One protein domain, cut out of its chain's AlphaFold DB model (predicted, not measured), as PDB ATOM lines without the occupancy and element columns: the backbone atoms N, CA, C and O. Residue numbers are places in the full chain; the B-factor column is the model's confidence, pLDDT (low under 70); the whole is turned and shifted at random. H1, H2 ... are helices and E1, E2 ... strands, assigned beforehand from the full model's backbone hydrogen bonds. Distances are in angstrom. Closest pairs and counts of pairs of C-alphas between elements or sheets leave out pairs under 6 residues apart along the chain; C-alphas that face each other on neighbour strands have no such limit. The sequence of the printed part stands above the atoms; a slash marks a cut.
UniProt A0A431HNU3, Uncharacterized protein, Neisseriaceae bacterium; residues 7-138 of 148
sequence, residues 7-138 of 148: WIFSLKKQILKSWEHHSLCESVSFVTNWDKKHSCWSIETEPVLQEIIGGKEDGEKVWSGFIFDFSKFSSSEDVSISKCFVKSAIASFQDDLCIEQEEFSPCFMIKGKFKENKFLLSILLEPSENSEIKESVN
ATOM      1  N   TRP A   7     -29.148  33.781 -41.188       95.56
ATOM      2  CA  TRP A   7     -28.581  33.424 -42.490       95.56
ATOM      3  C   TRP A   7     -27.046  33.418 -42.484       95.56
ATOM      4  O   TRP A   7     -26.457  32.648 -43.237       95.56
ATOM      5  N   ILE A   8     -26.397  34.178 -41.592       96.31
ATOM      6  CA  ILE A   8     -24.934  34.170 -41.433       96.31
ATOM      7  C   ILE A   8     -24.447  32.792 -40.998       96.31
ATOM      8  O   ILE A   8     -23.465  32.296 -41.532       96.31
ATOM      9  N   PHE A   9     -25.143  32.137 -40.068       95.50
ATOM     10  CA  PHE A   9     -24.773  30.787 -39.634       95.50
ATOM     11  C   PHE A   9     -24.895  29.775 -40.777       95.50
ATOM     12  O   PHE A   9     -24.086  28.860 -40.885       95.50
ATOM     13  N   SER A  10     -25.888  29.954 -41.651       96.06
ATOM     14  CA  SER A  10     -26.041  29.119 -42.848       96.06
ATOM     15  C   SER A  10     -24.920  29.377 -43.855       96.06
ATOM     16  O   SER A  10     -24.368  28.426 -44.397       96.06
ATOM     17  N   LEU A  11     -24.531  30.642 -44.046       96.50
ATOM     18  CA  LEU A  11     -23.407  31.009 -44.901       96.50
ATOM     19  C   LEU A  11     -22.080  30.448 -44.367       96.50
ATOM     20  O   LEU A  11     -21.347  29.828 -45.129       96.50
ATOM     21  N   LYS A  12     -21.804  30.555 -43.060       95.75
ATOM     22  CA  LYS A  12     -20.611  29.953 -42.431       95.75
ATOM     23  C   LYS A  12     -20.518  28.449 -42.688       95.75
ATOM     24  O   LYS A  12     -19.443  27.955 -42.998       95.75
ATOM     25  N   LYS A  13     -21.641  27.724 -42.641       94.44
ATOM     26  CA  LYS A  13     -21.670  26.294 -42.991       94.44
ATOM     27  C   LYS A  13     -21.289  26.032 -44.452       94.44
ATOM     28  O   LYS A  13     -20.650  25.024 -44.720       94.44
ATOM     29  N   GLN A  14     -21.676  26.902 -45.385       94.69
ATOM     30  CA  GLN A  14     -21.268  26.768 -46.791       94.69
ATOM     31  C   GLN A  14     -19.784  27.089 -46.990       94.69
ATOM     32  O   GLN A  14     -19.102  26.385 -47.731       94.69
ATOM     33  N   ILE A  15     -19.274  28.100 -46.282       94.06
ATOM     34  CA  ILE A  15     -17.846  28.433 -46.267       94.06
ATOM     35  C   ILE A  15     -17.042  27.238 -45.738       94.06
ATOM     36  O   ILE A  15     -16.139  26.779 -46.421       94.06
ATOM     37  N   LEU A  16     -17.430  26.665 -44.592       92.25
ATOM     38  CA  LEU A  16     -16.798  25.470 -44.010       92.25
ATOM     39  C   LEU A  16     -16.749  24.286 -44.974       92.25
ATOM     40  O   LEU A  16     -15.719  23.645 -45.105       92.25
ATOM     41  N   LYS A  17     -17.834  24.022 -45.706       92.00
ATOM     42  CA  LYS A  17     -17.849  22.951 -46.715       92.00
ATOM     43  C   LYS A  17     -16.875  23.184 -47.869       92.00
ATOM     44  O   LYS A  17     -16.597  22.233 -48.594       92.00
ATOM     45  N   SER A  18     -16.449  24.422 -48.084       91.88
ATOM     46  CA  SER A  18     -15.557  24.819 -49.176       91.88
ATOM     47  C   SER A  18     -14.092  24.855 -48.746       91.88
ATOM     48  O   SER A  18     -13.230  25.105 -49.576       91.88
ATOM     49  N   TRP A  19     -13.805  24.588 -47.473       89.44
ATOM     50  CA  TRP A  19     -12.451  24.347 -47.005       89.44
ATOM     51  C   TRP A  19     -12.068  22.884 -47.223       89.44
ATOM     52  O   TRP A  19     -12.829  21.969 -46.903       89.44
ATOM     53  N   GLU A  20     -10.881  22.680 -47.777       86.19
ATOM     54  CA  GLU A  20     -10.215  21.389 -47.868       86.19
ATOM     55  C   GLU A  20      -9.032  21.382 -46.899       86.19
ATOM     56  O   GLU A  20      -8.193  22.288 -46.893       86.19
ATOM     57  N   HIS A  21      -9.005  20.356 -46.051       77.88
ATOM     58  CA  HIS A  21      -8.037  20.190 -44.977       77.88
ATOM     59  C   HIS A  21      -7.104  19.033 -45.323       77.88
ATOM     60  O   HIS A  21      -7.563  17.931 -45.624       77.88
ATOM     61  N   HIS A  22      -5.796  19.263 -45.245       69.88
ATOM     62  CA  HIS A  22      -4.783  18.222 -45.456       69.88
ATOM     63  C   HIS A  22      -4.149  17.737 -44.142       69.88
ATOM     64  O   HIS A  22      -3.060  17.170 -44.151       69.88
ATOM     65  N   SER A  23      -4.808  17.974 -43.003       68.25
ATOM     66  CA  SER A  23      -4.264  17.698 -41.670       68.25
ATOM     67  C   SER A  23      -5.342  17.289 -40.667       68.25
ATOM     68  O   SER A  23      -6.530  17.341 -40.970       68.25
ATOM     69  N   LEU A  24      -4.915  16.953 -39.447       64.56
ATOM     70  CA  LEU A  24      -5.800  16.707 -38.304       64.56
ATOM     71  C   LEU A  24      -6.493  17.989 -37.791       64.56
ATOM     72  O   LEU A  24      -7.457  17.902 -37.031       64.56
ATOM     73  N   CYS A  25      -6.033  19.177 -38.204       67.88
ATOM     74  CA  CYS A  25      -6.706  20.442 -37.926       67.88
ATOM     75  C   CYS A  25      -7.756  20.762 -38.986       67.88
ATOM     76  O   CYS A  25      -7.439  21.228 -40.081       67.88
ATOM     77  N   GLU A  26      -9.024  20.612 -38.622       73.69
ATOM     78  CA  GLU A  26     -10.149  21.039 -39.466       73.69
ATOM     79  C   GLU A  26     -10.766  22.365 -38.996       73.69
ATOM     80  O   GLU A  26     -11.790  22.824 -39.503       73.69
ATOM     81  N   SER A  27     -10.179  22.991 -37.973       82.56
ATOM     82  CA  SER A  27     -10.760  24.183 -37.369       82.56
ATOM     83  C   SER A  27     -10.455  25.436 -38.176       82.56
ATOM     84  O   SER A  27      -9.322  25.701 -38.563       82.56
ATOM     85  N   VAL A  28     -11.498  26.238 -38.368       88.12
ATOM     86  CA  VAL A  28     -11.437  27.534 -39.037       88.12
ATOM     87  C   VAL A  28     -12.108  28.563 -38.132       88.12
ATOM     88  O   VAL A  28     -13.192  28.315 -37.589       88.12
ATOM     89  N   SER A  29     -11.457  29.707 -37.965       90.38
ATOM     90  CA  SER A  29     -11.949  30.849 -37.200       90.38
ATOM     91  C   SER A  29     -12.956  31.652 -38.039       90.38
ATOM     92  O   SER A  29     -12.938  31.640 -39.275       90.38
ATOM     93  N   PHE A  30     -13.895  32.328 -37.365       92.44
ATOM     94  CA  PHE A  30     -14.834  33.237 -38.019       92.44
ATOM     95  C   PHE A  30     -15.077  34.499 -37.206       92.44
ATOM     96  O   PHE A  30     -15.799  34.469 -36.202       92.44
ATOM     97  N   VAL A  31     -14.676  35.637 -37.755       92.88
ATOM     98  CA  VAL A  31     -15.077  36.953 -37.258       92.88
ATOM     99  C   VAL A  31     -16.241  37.463 -38.103       92.88
ATOM    100  O   VAL A  31     -16.304  37.274 -39.316       92.88
ATOM    101  N   THR A  32     -17.260  38.053 -37.476       94.38
ATOM    102  CA  THR A  32     -18.433  38.552 -38.207       94.38
ATOM    103  C   THR A  32     -18.886  39.897 -37.686       94.38
ATOM    104  O   THR A  32     -19.265  40.023 -36.525       94.38
ATOM    105  N   ASN A  33     -18.911  40.886 -38.575       94.56
ATOM    106  CA  ASN A  33     -19.197  42.272 -38.238       94.56
ATOM    107  C   ASN A  33     -20.149  42.907 -39.253       94.56
ATOM    108  O   ASN A  33     -20.188  42.536 -40.424       94.56
ATOM    109  N   TRP A  34     -20.929  43.896 -38.815       94.00
ATOM    110  CA  TRP A  34     -21.699  44.724 -39.740       94.00
ATOM    111  C   TRP A  34     -20.803  45.819 -40.323       94.00
ATOM    112  O   TRP A  34     -20.379  46.722 -39.599       94.00
ATOM    113  N   ASP A  35     -20.576  45.778 -41.631       91.44
ATOM    114  CA  ASP A  35     -19.862  46.816 -42.360       91.44
ATOM    115  C   ASP A  35     -20.812  47.982 -42.670       91.44
ATOM    116  O   ASP A  35     -21.737  47.882 -43.483       91.44
ATOM    117  N   LYS A  36     -20.581  49.121 -42.009       91.31
ATOM    118  CA  LYS A  36     -21.362  50.345 -42.229       91.31
ATOM    119  C   LYS A  36     -21.094  50.973 -43.599       91.31
ATOM    120  O   LYS A  36     -22.039  51.465 -44.212       91.31
ATOM    121  N   LYS A  37     -19.847  50.944 -44.082       90.25
ATOM    122  CA  LYS A  37     -19.419  51.561 -45.350       90.25
ATOM    123  C   LYS A  37     -20.079  50.870 -46.537       90.25
ATOM    124  O   LYS A  37     -20.557  51.530 -47.455       90.25
ATOM    125  N   HIS A  38     -20.138  49.544 -46.500       89.00
ATOM    126  CA  HIS A  38     -20.730  48.741 -47.569       89.00
ATOM    127  C   HIS A  38     -22.180  48.316 -47.296       89.00
ATOM    128  O   HIS A  38     -22.833  47.766 -48.187       89.00
ATOM    129  N   SER A  39     -22.714  48.648 -46.113       93.06
ATOM    130  CA  SER A  39     -24.082  48.332 -45.679       93.06
ATOM    131  C   SER A  39     -24.422  46.847 -45.848       93.06
ATOM    132  O   SER A  39     -25.468  46.482 -46.388       93.06
ATOM    133  N   CYS A  40     -23.514  45.986 -45.397       94.31
ATOM    134  CA  CYS A  40     -23.630  44.533 -45.484       94.31
ATOM    135  C   CYS A  40     -22.931  43.853 -44.302       94.31
ATOM    136  O   CYS A  40     -22.259  44.501 -43.503       94.31
ATOM    137  N   TRP A  41     -23.085  42.536 -44.184       95.38
ATOM    138  CA  TRP A  41     -22.304  41.760 -43.223       95.38
ATOM    139  C   TRP A  41     -20.944  41.399 -43.816       95.38
ATOM    140  O   TRP A  41     -20.881  40.914 -44.942       95.38
ATOM    141  N   SER A  42     -19.881  41.657 -43.062       95.69
ATOM    142  CA  SER A  42     -18.529  41.192 -43.348       95.69
ATOM    143  C   SER A  42     -18.239  39.952 -42.514       95.69
ATOM    144  O   SER A  42     -18.535  39.923 -41.313       95.69
ATOM    145  N   ILE A  43     -17.702  38.930 -43.162       95.62
ATOM    146  CA  ILE A  43     -17.261  37.686 -42.554       95.62
ATOM    147  C   ILE A  43     -15.791  37.547 -42.900       95.62
ATOM    148  O   ILE A  43     -15.427  37.579 -44.068       95.62
ATOM    149  N   GLU A  44     -14.969  37.387 -41.884       93.44
ATOM    150  CA  GLU A  44     -13.573  37.031 -42.042       93.44
ATOM    151  C   GLU A  44     -13.384  35.614 -41.528       93.44
ATOM    152  O   GLU A  44     -14.036  35.212 -40.558       93.44
ATOM    153  N   THR A  45     -12.573  34.842 -42.232       92.69
ATOM    154  CA  THR A  45     -12.317  33.447 -41.913       92.69
ATOM    155  C   THR A  45     -10.869  33.108 -42.209       92.69
ATOM    156  O   THR A  45     -10.304  33.594 -43.189       92.69
ATOM    157  N   GLU A  46     -10.278  32.302 -41.341       89.62
ATOM    158  CA  GLU A  46      -8.862  31.959 -41.373       89.62
ATOM    159  C   GLU A  46      -8.637  30.589 -40.714       89.62
ATOM    160  O   GLU A  46      -9.428  30.179 -39.852       89.62
ATOM    161  N   PRO A  47      -7.560  29.886 -41.077       87.25
ATOM    162  CA  PRO A  47      -7.009  28.796 -40.283       87.25
ATOM    163  C   PRO A  47      -6.791  29.185 -38.816       87.25
ATOM    164  O   PRO A  47      -6.388  30.310 -38.514       87.25
ATOM    165  N   VAL A  48      -7.006  28.240 -37.898       84.69
ATOM    166  CA  VAL A  48      -6.630  28.423 -36.485       84.69
ATOM    167  C   VAL A  48      -5.209  27.933 -36.229       84.69
ATOM    168  O   VAL A  48      -4.754  26.976 -36.865       84.69
ATOM    169  N   LEU A  49      -4.535  28.551 -35.260       82.62
ATOM    170  CA  LEU A  49      -3.304  27.999 -34.704       82.62
ATOM    171  C   LEU A  49      -3.640  26.793 -33.828       82.62
ATOM    172  O   LEU A  49      -4.654  26.765 -33.125       82.62
ATOM    173  N   GLN A  50      -2.764  25.802 -33.851       79.12
ATOM    174  CA  GLN A  50      -2.821  24.647 -32.980       79.12
ATOM    175  C   GLN A  50      -1.626  24.623 -32.055       79.12
ATOM    176  O   GLN A  50      -0.496  24.650 -32.528       79.12
ATOM    177  N   GLU A  51      -1.884  24.526 -30.760       81.25
ATOM    178  CA  GLU A  51      -0.845  24.248 -29.777       81.25
ATOM    179  C   GLU A  51      -0.751  22.739 -29.562       81.25
ATOM    180  O   GLU A  51      -1.749  22.083 -29.246       81.25
ATOM    181  N   ILE A  52       0.438  22.184 -29.785       78.38
ATOM    182  CA  ILE A  52       0.710  20.766 -29.569       78.38
ATOM    183  C   ILE A  52       0.860  20.529 -28.069       78.38
ATOM    184  O   ILE A  52       1.695  21.155 -27.420       78.38
ATOM    185  N   ILE A  53       0.071  19.598 -27.528       80.19
ATOM    186  CA  ILE A  53       0.160  19.175 -26.129       80.19
ATOM    187  C   ILE A  53       0.818  17.793 -26.048       80.19
ATOM    188  O   ILE A  53       0.291  16.796 -26.559       80.19
ATOM    189  N   GLY A  54       1.949  17.737 -25.348       76.62
ATOM    190  CA  GLY A  54       2.754  16.551 -25.077       76.62
ATOM    191  C   GLY A  54       3.770  16.191 -26.169       76.62
ATOM    192  O   GLY A  54       3.633  16.524 -27.343       76.62
ATOM    193  N   GLY A  55       4.796  15.430 -25.779       80.88
ATOM    194  CA  GLY A  55       5.878  15.015 -26.677       80.88
ATOM    195  C   GLY A  55       7.039  16.010 -26.709       80.88
ATOM    196  O   GLY A  55       7.241  16.766 -25.764       80.88
ATOM    197  N   LYS A  56       7.857  15.956 -27.766       81.19
ATOM    198  CA  LYS A  56       9.030  16.840 -27.921       81.19
ATOM    199  C   LYS A  56       8.668  18.251 -28.389       81.19
ATOM    200  O   LYS A  56       9.464  19.157 -28.192       81.19
ATOM    201  N   GLU A  57       7.491  18.390 -28.984       77.06
ATOM    202  CA  GLU A  57       6.962  19.608 -29.609       77.06
ATOM    203  C   GLU A  57       5.913  20.282 -28.701       77.06
ATOM    204  O   GLU A  57       5.112  21.088 -29.156       77.06
ATOM    205  N   ASP A  58       5.876  19.923 -27.411       81.88
ATOM    206  CA  ASP A  58       4.932  20.486 -26.440       81.88
ATOM    207  C   ASP A  58       5.064  22.017 -26.361       81.88
ATOM    208  O   ASP A  58       6.159  22.551 -26.162       81.88
ATOM    209  N   GLY A  59       3.941  22.716 -26.531       80.00
ATOM    210  CA  GLY A  59       3.868  24.177 -26.579       80.00
ATOM    211  C   GLY A  59       4.188  24.799 -27.945       80.00
ATOM    212  O   GLY A  59       4.092  26.023 -28.091       80.00
ATOM    213  N   GLU A  60       4.551  24.008 -28.963       80.06
ATOM    214  CA  GLU A  60       4.716  24.530 -30.322       80.06
ATOM    215  C   GLU A  60       3.365  24.893 -30.947       80.06
ATOM    216  O   GLU A  60       2.374  24.171 -30.813       80.06
ATOM    217  N   LYS A  61       3.341  26.027 -31.660       79.38
ATOM    218  CA  LYS A  61       2.170  26.511 -32.395       79.38
ATOM    219  C   LYS A  61       2.339  26.242 -33.877       79.38
ATOM    220  O   LYS A  61       3.178  26.856 -34.532       79.38
ATOM    221  N   VAL A  62       1.502  25.366 -34.408       75.12
ATOM    222  CA  VAL A  62       1.503  24.976 -35.816       75.12
ATOM    223  C   VAL A  62       0.165  25.304 -36.459       75.12
ATOM    224  O   VAL A  62      -0.859  25.438 -35.797       75.12
ATOM    225  N   TRP A  63       0.150  25.429 -37.774       77.12
ATOM    226  CA  TRP A  63      -1.076  25.440 -38.558       77.12
ATOM    227  C   TRP A  63      -0.826  24.627 -39.820       77.12
ATOM    228  O   TRP A  63       0.314  24.356 -40.193       77.12
ATOM    229  N   SER A  64      -1.896  24.179 -40.455       69.75
ATOM    230  CA  SER A  64      -1.793  23.364 -41.663       69.75
ATOM    231  C   SER A  64      -2.210  24.160 -42.874       69.75
ATOM    232  O   SER A  64      -3.080  25.000 -42.755       69.75
ATOM    233  N   GLY A  65      -1.646  23.882 -44.047       68.94
ATOM    234  CA  GLY A  65      -2.124  24.502 -45.280       68.94
ATOM    235  C   GLY A  65      -3.594  24.154 -45.532       68.94
ATOM    236  O   GLY A  65      -3.970  22.979 -45.501       68.94
ATOM    237  N   PHE A  66      -4.416  25.168 -45.798       76.38
ATOM    238  CA  PHE A  66      -5.810  24.993 -46.196       76.38
ATOM    239  C   PHE A  66      -5.979  25.428 -47.649       76.38
ATOM    240  O   PHE A  66      -5.401  26.426 -48.085       76.38
ATOM    241  N   ILE A  67      -6.819  24.707 -48.388       83.56
ATOM    242  CA  ILE A  67      -7.259  25.121 -49.721       83.56
ATOM    243  C   ILE A  67      -8.722  25.533 -49.614       83.56
ATOM    244  O   ILE A  67      -9.543  24.809 -49.053       83.56
ATOM    245  N   PHE A  68      -9.059  26.707 -50.143       87.50
ATOM    246  CA  PHE A  68     -10.451  27.116 -50.285       87.50
ATOM    247  C   PHE A  68     -10.928  26.842 -51.711       87.50
ATOM    248  O   PHE A  68     -10.506  27.510 -52.659       87.50
ATOM    249  N   ASP A  69     -11.839  25.883 -51.869       90.62
ATOM    250  CA  ASP A  69     -12.471  25.578 -53.147       90.62
ATOM    251  C   ASP A  69     -13.531  26.639 -53.479       90.62
ATOM    252  O   ASP A  69     -14.720  26.550 -53.145       90.62
ATOM    253  N   PHE A  70     -13.080  27.677 -54.183       89.94
ATOM    254  CA  PHE A  70     -13.945  28.738 -54.680       89.94
ATOM    255  C   PHE A  70     -15.031  28.216 -55.630       89.94
ATOM    256  O   PHE A  70     -16.141  28.756 -55.644       89.94
ATOM    257  N   SER A  71     -14.754  27.177 -56.420       90.81
ATOM    258  CA  SER A  71     -15.729  26.607 -57.354       90.81
ATOM    259  C   SER A  71     -16.881  25.955 -56.591       90.81
ATOM    260  O   SER A  71     -18.050  26.187 -56.902       90.81
ATOM    261  N   LYS A  72     -16.575  25.214 -55.523       93.31
ATOM    262  CA  LYS A  72     -17.576  24.632 -54.616       93.31
ATOM    263  C   LYS A  72     -18.377  25.691 -53.866       93.31
ATOM    264  O   LYS A  72     -19.594  25.555 -53.741       93.31
ATOM    265  N   PHE A  73     -17.735  26.771 -53.422       93.94
ATOM    266  CA  PHE A  73     -18.445  27.867 -52.765       93.94
ATOM    267  C   PHE A  73     -19.386  28.606 -53.729       93.94
ATOM    268  O   PHE A  73     -20.555  28.841 -53.419       93.94
ATOM    269  N   SER A  74     -18.875  28.967 -54.908       93.06
ATOM    270  CA  SER A  74     -19.591  29.765 -55.912       93.06
ATOM    271  C   SER A  74     -20.726  29.017 -56.613       93.06
ATOM    272  O   SER A  74     -21.663  29.658 -57.080       93.06
ATOM    273  N   SER A  75     -20.663  27.685 -56.661       92.81
ATOM    274  CA  SER A  75     -21.702  26.816 -57.231       92.81
ATOM    275  C   SER A  75     -22.841  26.478 -56.259       92.81
ATOM    276  O   SER A  75     -23.805  25.818 -56.645       92.81
ATOM    277  N   SER A  76     -22.765  26.932 -55.005       93.25
ATOM    278  CA  SER A  76     -23.820  26.720 -54.012       93.25
ATOM    279  C   SER A  76     -25.115  27.448 -54.401       93.25
ATOM    280  O   SER A  76     -25.090  28.639 -54.691       93.25
ATOM    281  N   GLU A  77     -26.256  26.752 -54.340       90.06
ATOM    282  CA  GLU A  77     -27.579  27.222 -54.805       90.06
ATOM    283  C   GLU A  77     -27.997  28.598 -54.252       90.06
ATOM    284  O   GLU A  77     -28.624  29.397 -54.943       90.06
ATOM    285  N   ASP A  78     -27.613  28.904 -53.013       94.75
ATOM    286  CA  ASP A  78     -27.982  30.144 -52.326       94.75
ATOM    287  C   ASP A  78     -26.958  31.283 -52.506       94.75
ATOM    288  O   ASP A  78     -27.183  32.384 -51.989       94.75
ATOM    289  N   VAL A  79     -25.821  31.030 -53.165       95.25
ATOM    290  CA  VAL A  79     -24.694  31.966 -53.298       95.25
ATOM    291  C   VAL A  79     -24.708  32.617 -54.678       95.25
ATOM    292  O   VAL A  79     -24.717  31.960 -55.710       95.25
ATOM    293  N   SER A  80     -24.626  33.947 -54.703       95.81
ATOM    294  CA  SER A  80     -24.389  34.713 -55.926       95.81
ATOM    295  C   SER A  80     -23.184  35.623 -55.742       95.81
ATOM    296  O   SER A  80     -23.177  36.495 -54.868       95.81
ATOM    297  N   ILE A  81     -22.151  35.430 -56.559       94.25
ATOM    298  CA  ILE A  81     -20.912  36.207 -56.481       94.25
ATOM    299  C   ILE A  81     -20.968  37.362 -57.473       94.25
ATOM    300  O   ILE A  81     -21.190  37.179 -58.663       94.25
ATOM    301  N   SER A  82     -20.738  38.570 -56.964       92.81
ATOM    302  CA  SER A  82     -20.679  39.785 -57.781       92.81
ATOM    303  C   SER A  82     -19.251  40.186 -58.135       92.81
ATOM    304  O   SER A  82     -19.022  40.702 -59.225       92.81
ATOM    305  N   LYS A  83     -18.297  39.990 -57.213       90.06
ATOM    306  CA  LYS A  83     -16.869  40.269 -57.412       90.06
ATOM    307  C   LYS A  83     -16.023  39.329 -56.557       90.06
ATOM    308  O   LYS A  83     -16.423  39.005 -55.440       90.06
ATOM    309  N   CYS A  84     -14.853  38.965 -57.063       89.00
ATOM    310  CA  CYS A  84     -13.815  38.242 -56.338       89.00
ATOM    311  C   CYS A  84     -12.474  38.937 -56.590       89.00
ATOM    312  O   CYS A  84     -12.197  39.338 -57.720       89.00
ATOM    313  N   PHE A  85     -11.672  39.095 -55.544       85.06
ATOM    314  CA  PHE A  85     -10.347  39.700 -55.592       85.06
ATOM    315  C   PHE A  85      -9.374  38.845 -54.792       85.06
ATOM    316  O   PHE A  85      -9.753  38.257 -53.783       85.06
ATOM    317  N   VAL A  86      -8.120  38.818 -55.227       80.56
ATOM    318  CA  VAL A  86      -7.023  38.224 -54.465       80.56
ATOM    319  C   VAL A  86      -6.145  39.363 -53.989       80.56
ATOM    320  O   VAL A  86      -5.679  40.166 -54.799       80.56
ATOM    321  N   LYS A  87      -5.936  39.446 -52.681       73.50
ATOM    322  CA  LYS A  87      -4.898  40.275 -52.087       73.50
ATOM    323  C   LYS A  87      -3.743  39.341 -51.750       73.50
ATOM    324  O   LYS A  87      -3.835  38.568 -50.809       73.50
ATOM    325  N   SER A  88      -2.690  39.380 -52.556       61.84
ATOM    326  CA  SER A  88      -1.449  38.665 -52.274       61.84
ATOM    327  C   SER A  88      -0.397  39.691 -51.875       61.84
ATOM    328  O   SER A  88      -0.167  40.638 -52.633       61.84
ATOM    329  N   ALA A  89       0.221  39.532 -50.703       51.53
ATOM    330  CA  ALA A  89       1.574  40.035 -50.534       51.53
ATOM    331  C   ALA A  89       2.452  39.128 -51.389       51.53
ATOM    332  O   ALA A  89       2.445  37.908 -51.231       51.53
ATOM    333  N   ILE A  90       3.163  39.710 -52.349       43.16
ATOM    334  CA  ILE A  90       4.249  38.995 -53.001       43.16
ATOM    335  C   ILE A  90       5.204  38.634 -51.864       43.16
ATOM    336  O   ILE A  90       5.880  39.517 -51.345       43.16
ATOM    337  N   ALA A  91       5.224  37.362 -51.463       39.03
ATOM    338  CA  ALA A  91       6.333  36.803 -50.719       39.03
ATOM    339  C   ALA A  91       7.534  36.926 -51.655       39.03
ATOM    340  O   ALA A  91       7.756  36.093 -52.537       39.03
ATOM    341  N   SER A  92       8.241  38.050 -51.563       33.03
ATOM    342  CA  SER A  92       9.570  38.154 -52.124       33.03
ATOM    343  C   SER A  92      10.360  37.037 -51.464       33.03
ATOM    344  O   SER A  92      10.627  37.092 -50.264       33.03
ATOM    345  N   PHE A  93      10.676  36.007 -52.251       34.59
ATOM    346  CA  PHE A  93      11.834  35.166 -52.001       34.59
ATOM    347  C   PHE A  93      12.946  36.084 -51.493       34.59
ATOM    348  O   PHE A  93      13.209  37.113 -52.119       34.59
ATOM    349  N   GLN A  94      13.482  35.763 -50.314       38.75
ATOM    350  CA  GLN A  94      14.620  36.450 -49.717       38.75
ATOM    351  C   GLN A  94      15.631  36.834 -50.797       38.75
ATOM    352  O   GLN A  94      16.136  35.952 -51.479       38.75
ATOM    353  N   ASP A  95      15.863  38.136 -50.934       35.62
ATOM    354  CA  ASP A  95      17.180  38.729 -51.147       35.62
ATOM    355  C   ASP A  95      17.071  40.246 -50.870       35.62
ATOM    356  O   ASP A  95      16.498  41.021 -51.634       35.62
ATOM    357  N   ASP A  96      17.582  40.642 -49.702       36.12
ATOM    358  CA  ASP A  96      18.253  41.923 -49.429       36.12
ATOM    359  C   ASP A  96      17.564  43.276 -49.690       36.12
ATOM    360  O   ASP A  96      18.250  44.287 -49.858       36.12
ATOM    361  N   LEU A  97      16.237  43.391 -49.615       34.28
ATOM    362  CA  LEU A  97      15.602  44.717 -49.576       34.28
ATOM    363  C   LEU A  97      14.588  44.843 -48.440       34.28
ATOM    364  O   LEU A  97      13.434  44.438 -48.557       34.28
ATOM    365  N   CYS A  98      15.047  45.484 -47.358       38.25
ATOM    366  CA  CYS A  98      14.230  46.123 -46.331       38.25
ATOM    367  C   CYS A  98      13.283  47.139 -46.984       38.25
ATOM    368  O   CYS A  98      13.579  48.328 -47.082       38.25
ATOM    369  N   ILE A  99      12.144  46.657 -47.455       39.78
ATOM    370  CA  ILE A  99      10.957  47.470 -47.657       39.78
ATOM    371  C   ILE A  99      10.069  47.100 -46.482       39.78
ATOM    372  O   ILE A  99       9.879  45.915 -46.223       39.78
ATOM    373  N   GLU A 100       9.578  48.095 -45.749       41.31
ATOM    374  CA  GLU A 100       8.494  47.930 -44.784       41.31
ATOM    375  C   GLU A 100       7.293  47.334 -45.539       41.31
ATOM    376  O   GLU A 100       6.470  48.044 -46.117       41.31
ATOM    377  N   GLN A 101       7.263  46.007 -45.658       45.16
ATOM    378  CA  GLN A 101       6.140  45.273 -46.200       45.16
ATOM    379  C   GLN A 101       5.090  45.332 -45.101       45.16
ATOM    380  O   GLN A 101       5.278  44.746 -44.040       45.16
ATOM    381  N   GLU A 102       4.007  46.081 -45.318       46.19
ATOM    382  CA  GLU A 102       2.789  45.853 -44.545       46.19
ATOM    383  C   GLU A 102       2.484  44.350 -44.673       46.19
ATOM    384  O   GLU A 102       2.161  43.880 -45.769       46.19
ATOM    385  N   GLU A 103       2.699  43.594 -43.592       52.28
ATOM    386  CA  GLU A 103       2.498  42.147 -43.518       52.28
ATOM    387  C   GLU A 103       1.037  41.843 -43.843       52.28
ATOM    388  O   GLU A 103       0.141  41.918 -43.004       52.28
ATOM    389  N   PHE A 104       0.758  41.564 -45.111       56.75
ATOM    390  CA  PHE A 104      -0.560  41.140 -45.533       56.75
ATOM    391  C   PHE A 104      -0.524  39.650 -45.803       56.75
ATOM    392  O   PHE A 104      -0.046  39.223 -46.853       56.75
ATOM    393  N   SER A 105      -1.102  38.870 -44.890       64.69
ATOM    394  CA  SER A 105      -1.401  37.467 -45.154       64.69
ATOM    395  C   SER A 105      -2.212  37.357 -46.452       64.69
ATOM    396  O   SER A 105      -3.153  38.143 -46.666       64.69
ATOM    397  N   PRO A 106      -1.866  36.417 -47.346       72.75
ATOM    398  CA  PRO A 106      -2.596  36.223 -48.587       72.75
ATOM    399  C   PRO A 106      -4.080  35.967 -48.290       72.75
ATOM    400  O   PRO A 106      -4.436  35.140 -47.448       72.75
ATOM    401  N   CYS A 107      -4.955  36.708 -48.973       84.44
ATOM    402  CA  CYS A 107      -6.384  36.730 -48.682       84.44
ATOM    403  C   CYS A 107      -7.243  36.783 -49.952       84.44
ATOM    404  O   CYS A 107      -7.015  37.600 -50.851       84.44
ATOM    405  N   PHE A 108      -8.284  35.949 -50.011       87.75
ATOM    406  CA  PHE A 108      -9.356  36.078 -50.998       87.75
ATOM    407  C   PHE A 108     -10.472  36.961 -50.453       87.75
ATOM    408  O   PHE A 108     -10.999  36.725 -49.371       87.75
ATOM    409  N   MET A 109     -10.895  37.942 -51.242       91.38
ATOM    410  CA  MET A 109     -12.024  38.803 -50.918       91.38
ATOM    411  C   MET A 109     -13.165  38.583 -51.905       91.38
ATOM    412  O   MET A 109     -13.035  38.834 -53.104       91.38
ATOM    413  N   ILE A 110     -14.321  38.179 -51.396       94.31
ATOM    414  CA  ILE A 110     -15.513  37.878 -52.184       94.31
ATOM    415  C   ILE A 110     -16.629  38.831 -51.775       94.31
ATOM    416  O   ILE A 110     -16.969  38.973 -50.601       94.31
ATOM    417  N   LYS A 111     -17.252  39.466 -52.766       95.38
ATOM    418  CA  LYS A 111     -18.476  40.245 -52.590       95.38
ATOM    419  C   LYS A 111     -19.627  39.528 -53.263       95.38
ATOM    420  O   LYS A 111     -19.612  39.334 -54.484       95.38
ATOM    421  N   GLY A 112     -20.674  39.235 -52.508       96.00
ATOM    422  CA  GLY A 112     -21.803  38.483 -53.034       96.00
ATOM    423  C   GLY A 112     -23.104  38.700 -52.284       96.00
ATOM    424  O   GLY A 112     -23.264  39.631 -51.488       96.00
ATOM    425  N   LYS A 113     -24.048  37.820 -52.588       97.12
ATOM    426  CA  LYS A 113     -25.310  37.646 -51.886       97.12
ATOM    427  C   LYS A 113     -25.455  36.195 -51.448       97.12
ATOM    428  O   LYS A 113     -25.063  35.293 -52.181       97.12
ATOM    429  N   PHE A 114     -26.060  35.996 -50.286       96.81
ATOM    430  CA  PHE A 114     -26.519  34.703 -49.804       96.81
ATOM    431  C   PHE A 114     -28.002  34.810 -49.450       96.81
ATOM    432  O   PHE A 114     -28.356  35.620 -48.588       96.81
ATOM    433  N   LYS A 115     -28.881  34.056 -50.123       95.00
ATOM    434  CA  LYS A 115     -30.348  34.194 -49.964       95.00
ATOM    435  C   LYS A 115     -30.805  35.658 -50.063       95.00
ATOM    436  O   LYS A 115     -31.407  36.188 -49.133       95.00
ATOM    437  N   GLU A 116     -30.394  36.351 -51.125       94.75
ATOM    438  CA  GLU A 116     -30.584  37.798 -51.358       94.75
ATOM    439  C   GLU A 116     -29.899  38.779 -50.385       94.75
ATOM    440  O   GLU A 116     -29.891  39.990 -50.625       94.75
ATOM    441  N   ASN A 117     -29.241  38.300 -49.326       96.19
ATOM    442  CA  ASN A 117     -28.561  39.155 -48.358       96.19
ATOM    443  C   ASN A 117     -27.112  39.417 -48.770       96.19
ATOM    444  O   ASN A 117     -26.341  38.485 -48.975       96.19
ATOM    445  N   LYS A 118     -26.717  40.691 -48.856       96.19
ATOM    446  CA  LYS A 118     -25.351  41.079 -49.236       96.19
ATOM    447  C   LYS A 118     -24.333  40.658 -48.174       96.19
ATOM    448  O   LYS A 118     -24.549  40.913 -46.984       96.19
ATOM    449  N   PHE A 119     -23.196  40.133 -48.622       96.38
ATOM    450  CA  PHE A 119     -22.047  39.846 -47.772       96.38
ATOM    451  C   PHE A 119     -20.725  40.299 -48.406       96.38
ATOM    452  O   PHE A 119     -20.601  40.417 -49.632       96.38
ATOM    453  N   LEU A 120     -19.745  40.530 -47.537       96.19
ATOM    454  CA  LEU A 120     -18.321  40.542 -47.846       96.19
ATOM    455  C   LEU A 120     -17.684  39.369 -47.108       96.19
ATOM    456  O   LEU A 120     -18.002  39.138 -45.944       96.19
ATOM    457  N   LEU A 121     -16.849  38.609 -47.800       95.25
ATOM    458  CA  LEU A 121     -16.135  37.468 -47.252       95.25
ATOM    459  C   LEU A 121     -14.643  37.673 -47.496       95.25
ATOM    460  O   LEU A 121     -14.241  37.791 -48.650       95.25
ATOM    461  N   SER A 122     -13.864  37.722 -46.425       92.94
ATOM    462  CA  SER A 122     -12.403  37.706 -46.440       92.94
ATOM    463  C   SER A 122     -11.935  36.330 -45.979       92.94
ATOM    464  O   SER A 122     -12.357  35.865 -44.925       92.94
ATOM    465  N   ILE A 123     -11.100  35.677 -46.774       91.06
ATOM    466  CA  ILE A 123     -10.566  34.341 -46.511       91.06
ATOM    467  C   ILE A 123      -9.058  34.488 -46.427       91.06
ATOM    468  O   ILE A 123      -8.410  34.599 -47.468       91.06
ATOM    469  N   LEU A 124      -8.512  34.529 -45.216       88.38
ATOM    470  CA  LEU A 124      -7.072  34.480 -45.019       88.38
ATOM    471  C   LEU A 124      -6.629  33.033 -45.200       88.38
ATOM    472  O   LEU A 124      -7.281  32.111 -44.710       88.38
ATOM    473  N   LEU A 125      -5.541  32.831 -45.935       82.00
ATOM    474  CA  LEU A 125      -4.976  31.498 -46.163       82.00
ATOM    475  C   LEU A 125      -3.985  31.086 -45.073       82.00
ATOM    476  O   LEU A 125      -3.541  29.942 -45.051       82.00
ATOM    477  N   GLU A 126      -3.676  32.012 -44.172       82.44
ATOM    478  CA  GLU A 126      -2.772  31.851 -43.043       82.44
ATOM    479  C   GLU A 126      -3.455  32.433 -41.796       82.44
ATOM    480  O   GLU A 126      -4.242  33.379 -41.933       82.44
ATOM    481  N   PRO A 127      -3.193  31.893 -40.595       82.31
ATOM    482  CA  PRO A 127      -3.668  32.495 -39.355       82.31
ATOM    483  C   PRO A 127      -3.102  33.910 -39.179       82.31
ATOM    484  O   PRO A 127      -1.904  34.126 -39.354       82.31
ATOM    485  N   SER A 128      -3.936  34.863 -38.768       81.31
ATOM    486  CA  SER A 128      -3.470  36.162 -38.279       81.31
ATOM    487  C   SER A 128      -2.803  36.052 -36.901       81.31
ATOM    488  O   SER A 128      -2.983  35.072 -36.178       81.31
ATOM    489  N   GLU A 129      -2.081  37.097 -36.481       73.81
ATOM    490  CA  GLU A 129      -1.449  37.170 -35.149       73.81
ATOM    491  C   GLU A 129      -2.438  36.971 -33.988       73.81
ATOM    492  O   GLU A 129      -2.067  36.505 -32.912       73.81
ATOM    493  N   ASN A 130      -3.706  37.329 -34.210       75.56
ATOM    494  CA  ASN A 130      -4.781  37.226 -33.226       75.56
ATOM    495  C   ASN A 130      -5.660  35.986 -33.441       75.56
ATOM    496  O   ASN A 130      -6.746  35.909 -32.857       75.56
ATOM    497  N   SER A 131      -5.228  35.051 -34.294       77.69
ATOM    498  CA  SER A 131      -5.988  33.843 -34.588       77.69
ATOM    499  C   SER A 131      -6.230  33.029 -33.318       77.69
ATOM    500  O   SER A 131      -5.423  32.997 -32.383       77.69
ATOM    501  N   GLU A 132      -7.386  32.374 -33.281       79.19
ATOM    502  CA  GLU A 132      -7.758  31.465 -32.204       79.19
ATOM    503  C   GLU A 132      -6.706  30.350 -32.088       79.19
ATOM    504  O   GLU A 132      -6.305  29.759 -33.091       79.19
ATOM    505  N   ILE A 133      -6.273  30.051 -30.862       78.44
ATOM    506  CA  ILE A 133      -5.388  28.918 -30.579       78.44
ATOM    507  C   ILE A 133      -6.248  27.776 -30.052       78.44
ATOM    508  O   ILE A 133      -7.006  27.955 -29.095       78.44
ATOM    509  N   LYS A 134      -6.128  26.603 -30.671       78.31
ATOM    510  CA  LYS A 134      -6.783  25.376 -30.217       78.31
ATOM    511  C   LYS A 134      -5.761  24.335 -29.800       78.31
ATOM    512  O   LYS A 134      -4.790  24.092 -30.504       78.31
ATOM    513  N   GLU A 135      -6.013  23.677 -28.682       74.69
ATOM    514  CA  GLU A 135      -5.176  22.573 -28.222       74.69
ATOM    515  C   GLU A 135      -5.362  21.347 -29.127       74.69
ATOM    516  O   GLU A 135      -6.488  20.973 -29.477       74.69
ATOM    517  N   SER A 136      -4.252  20.709 -29.492       66.44
ATOM    518  CA  SER A 136      -4.226  19.436 -30.204       66.44
ATOM    519  C   SER A 136      -3.310  18.463 -29.469       66.44
ATOM    520  O   SER A 136      -2.147  18.756 -29.205       66.44
ATOM    521  N   VAL A 137      -3.830  17.284 -29.128       63.19
ATOM    522  CA  VAL A 137      -3.052  16.251 -28.431       63.19
ATOM    523  C   VAL A 137      -2.133  15.548 -29.426       63.19
ATOM    524  O   VAL A 137      -2.590  15.082 -30.473       63.19
ATOM    525  N   ASN A 138      -0.849  15.421 -29.087       59.25
ATOM    526  CA  ASN A 138       0.078  14.619 -29.876       59.25
ATOM    527  C   ASN A 138      -0.217  13.115 -29.687       59.25
ATOM    528  O   ASN A 138       0.193  12.489 -28.704       59.25
TER     529      ASN A 138
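AT A GLANCE: This is residues 7 to 138 of the 148 residues of an uncharacterized protein of Neisseriaceae bacterium (UniProt A0A431HNU3). A twisted five-stranded sheet curls round one helix, H1, which packs on one face of it, while a short parallel pair of strands, E4 and E9, makes an arm beyond one end of the sheet. In the loop between E6 and E7, residues 93 to 100 stick out from the body, and the small antiparallel pair E1 and E5 follows H1 and comes before H2 along the chain, E1 joined to H1 and E5 to H2 by tight links of 1 residue each. The 132 printed residues hold two named helices and nine named strands, in the order H1 E1 E2 E3 E4 E5 H2 E6 E7 E8 E9, a mixed class of helices and strands. The large sheet is mixed, in the order E2, E3, E8, E7, E6, with E3 and E8 parallel. The whole is only just compact, close to loose, with a radius of gyration of the C-alphas of 16.6 A and spans of 50 by 40 by 27 A.

IN THESE COORDINATES: H1, residues 7 to 17, begins at C-alpha 7 (-28.581, 33.424, -42.490) and is 15.6 A long. E1 is residues 19 to 21. E2, residues 28 to 35, is 21.3 A long, and E3, residues 40 to 47, is 23.5 A. E4 is residues 49 to 53, E5 residues 66 to 68 and H2 residues 70 to 74. E6, residues 79 to 87, is 21.5 A long and bends by 73 degrees at residue 82. E7, residues 107 to 114, is 20.3 A long and bends by 57 degrees at residue 111. E8, residues 117 to 124, is 22.2 A long. E9, residues 133 to 137, ends at C-alpha 137 (-3.052, 16.251, -28.431).

HOW THE PARTS SIT: H1 is on one face of the large sheet, two layers, a helix over a sheet; its closest C-alphas to E7 are Leu 11 and Phe 114, 6.9 A. E2 and E3 form a hairpin, with N 31 and O 44 at 2.9 A. E3 and E8 are parallel, with N 43 and O 120 at 2.8 A. E6, E7 and E8 form a meander, each strand the antiparallel neighbour of the one before, with N 85 and O 109 at 2.8 A and N 110 and O 121 at 2.8 A. H2 only grazes the sheet, and H1 and H2 only just touch, with 3 pairs of C-alphas within 8 A, the closest Ile 15 and Phe 73 at 6.6 A. E1 and E5 are antiparallel, with N 20 and O 67 at 2.8 A. E3 runs on into E4 at 36 degrees, and E4 is parallel to E9, with N 51 and O 134 at 2.9 A. Every O i to N i+4 pair in H1 and H2 is within hydrogen-bond range.

THE WHOLE: The C-alphas farthest apart, those of Lys 56 and Glu 116, are 50.6 A apart. The printed part has no cut. The links from E4 to E5 and from E6 to E7 are long. The mean pLDDT of the printed part is 80.7; residues 22 to 25, 64 to 65, 88 to 105 and 136 to 138 are under 70.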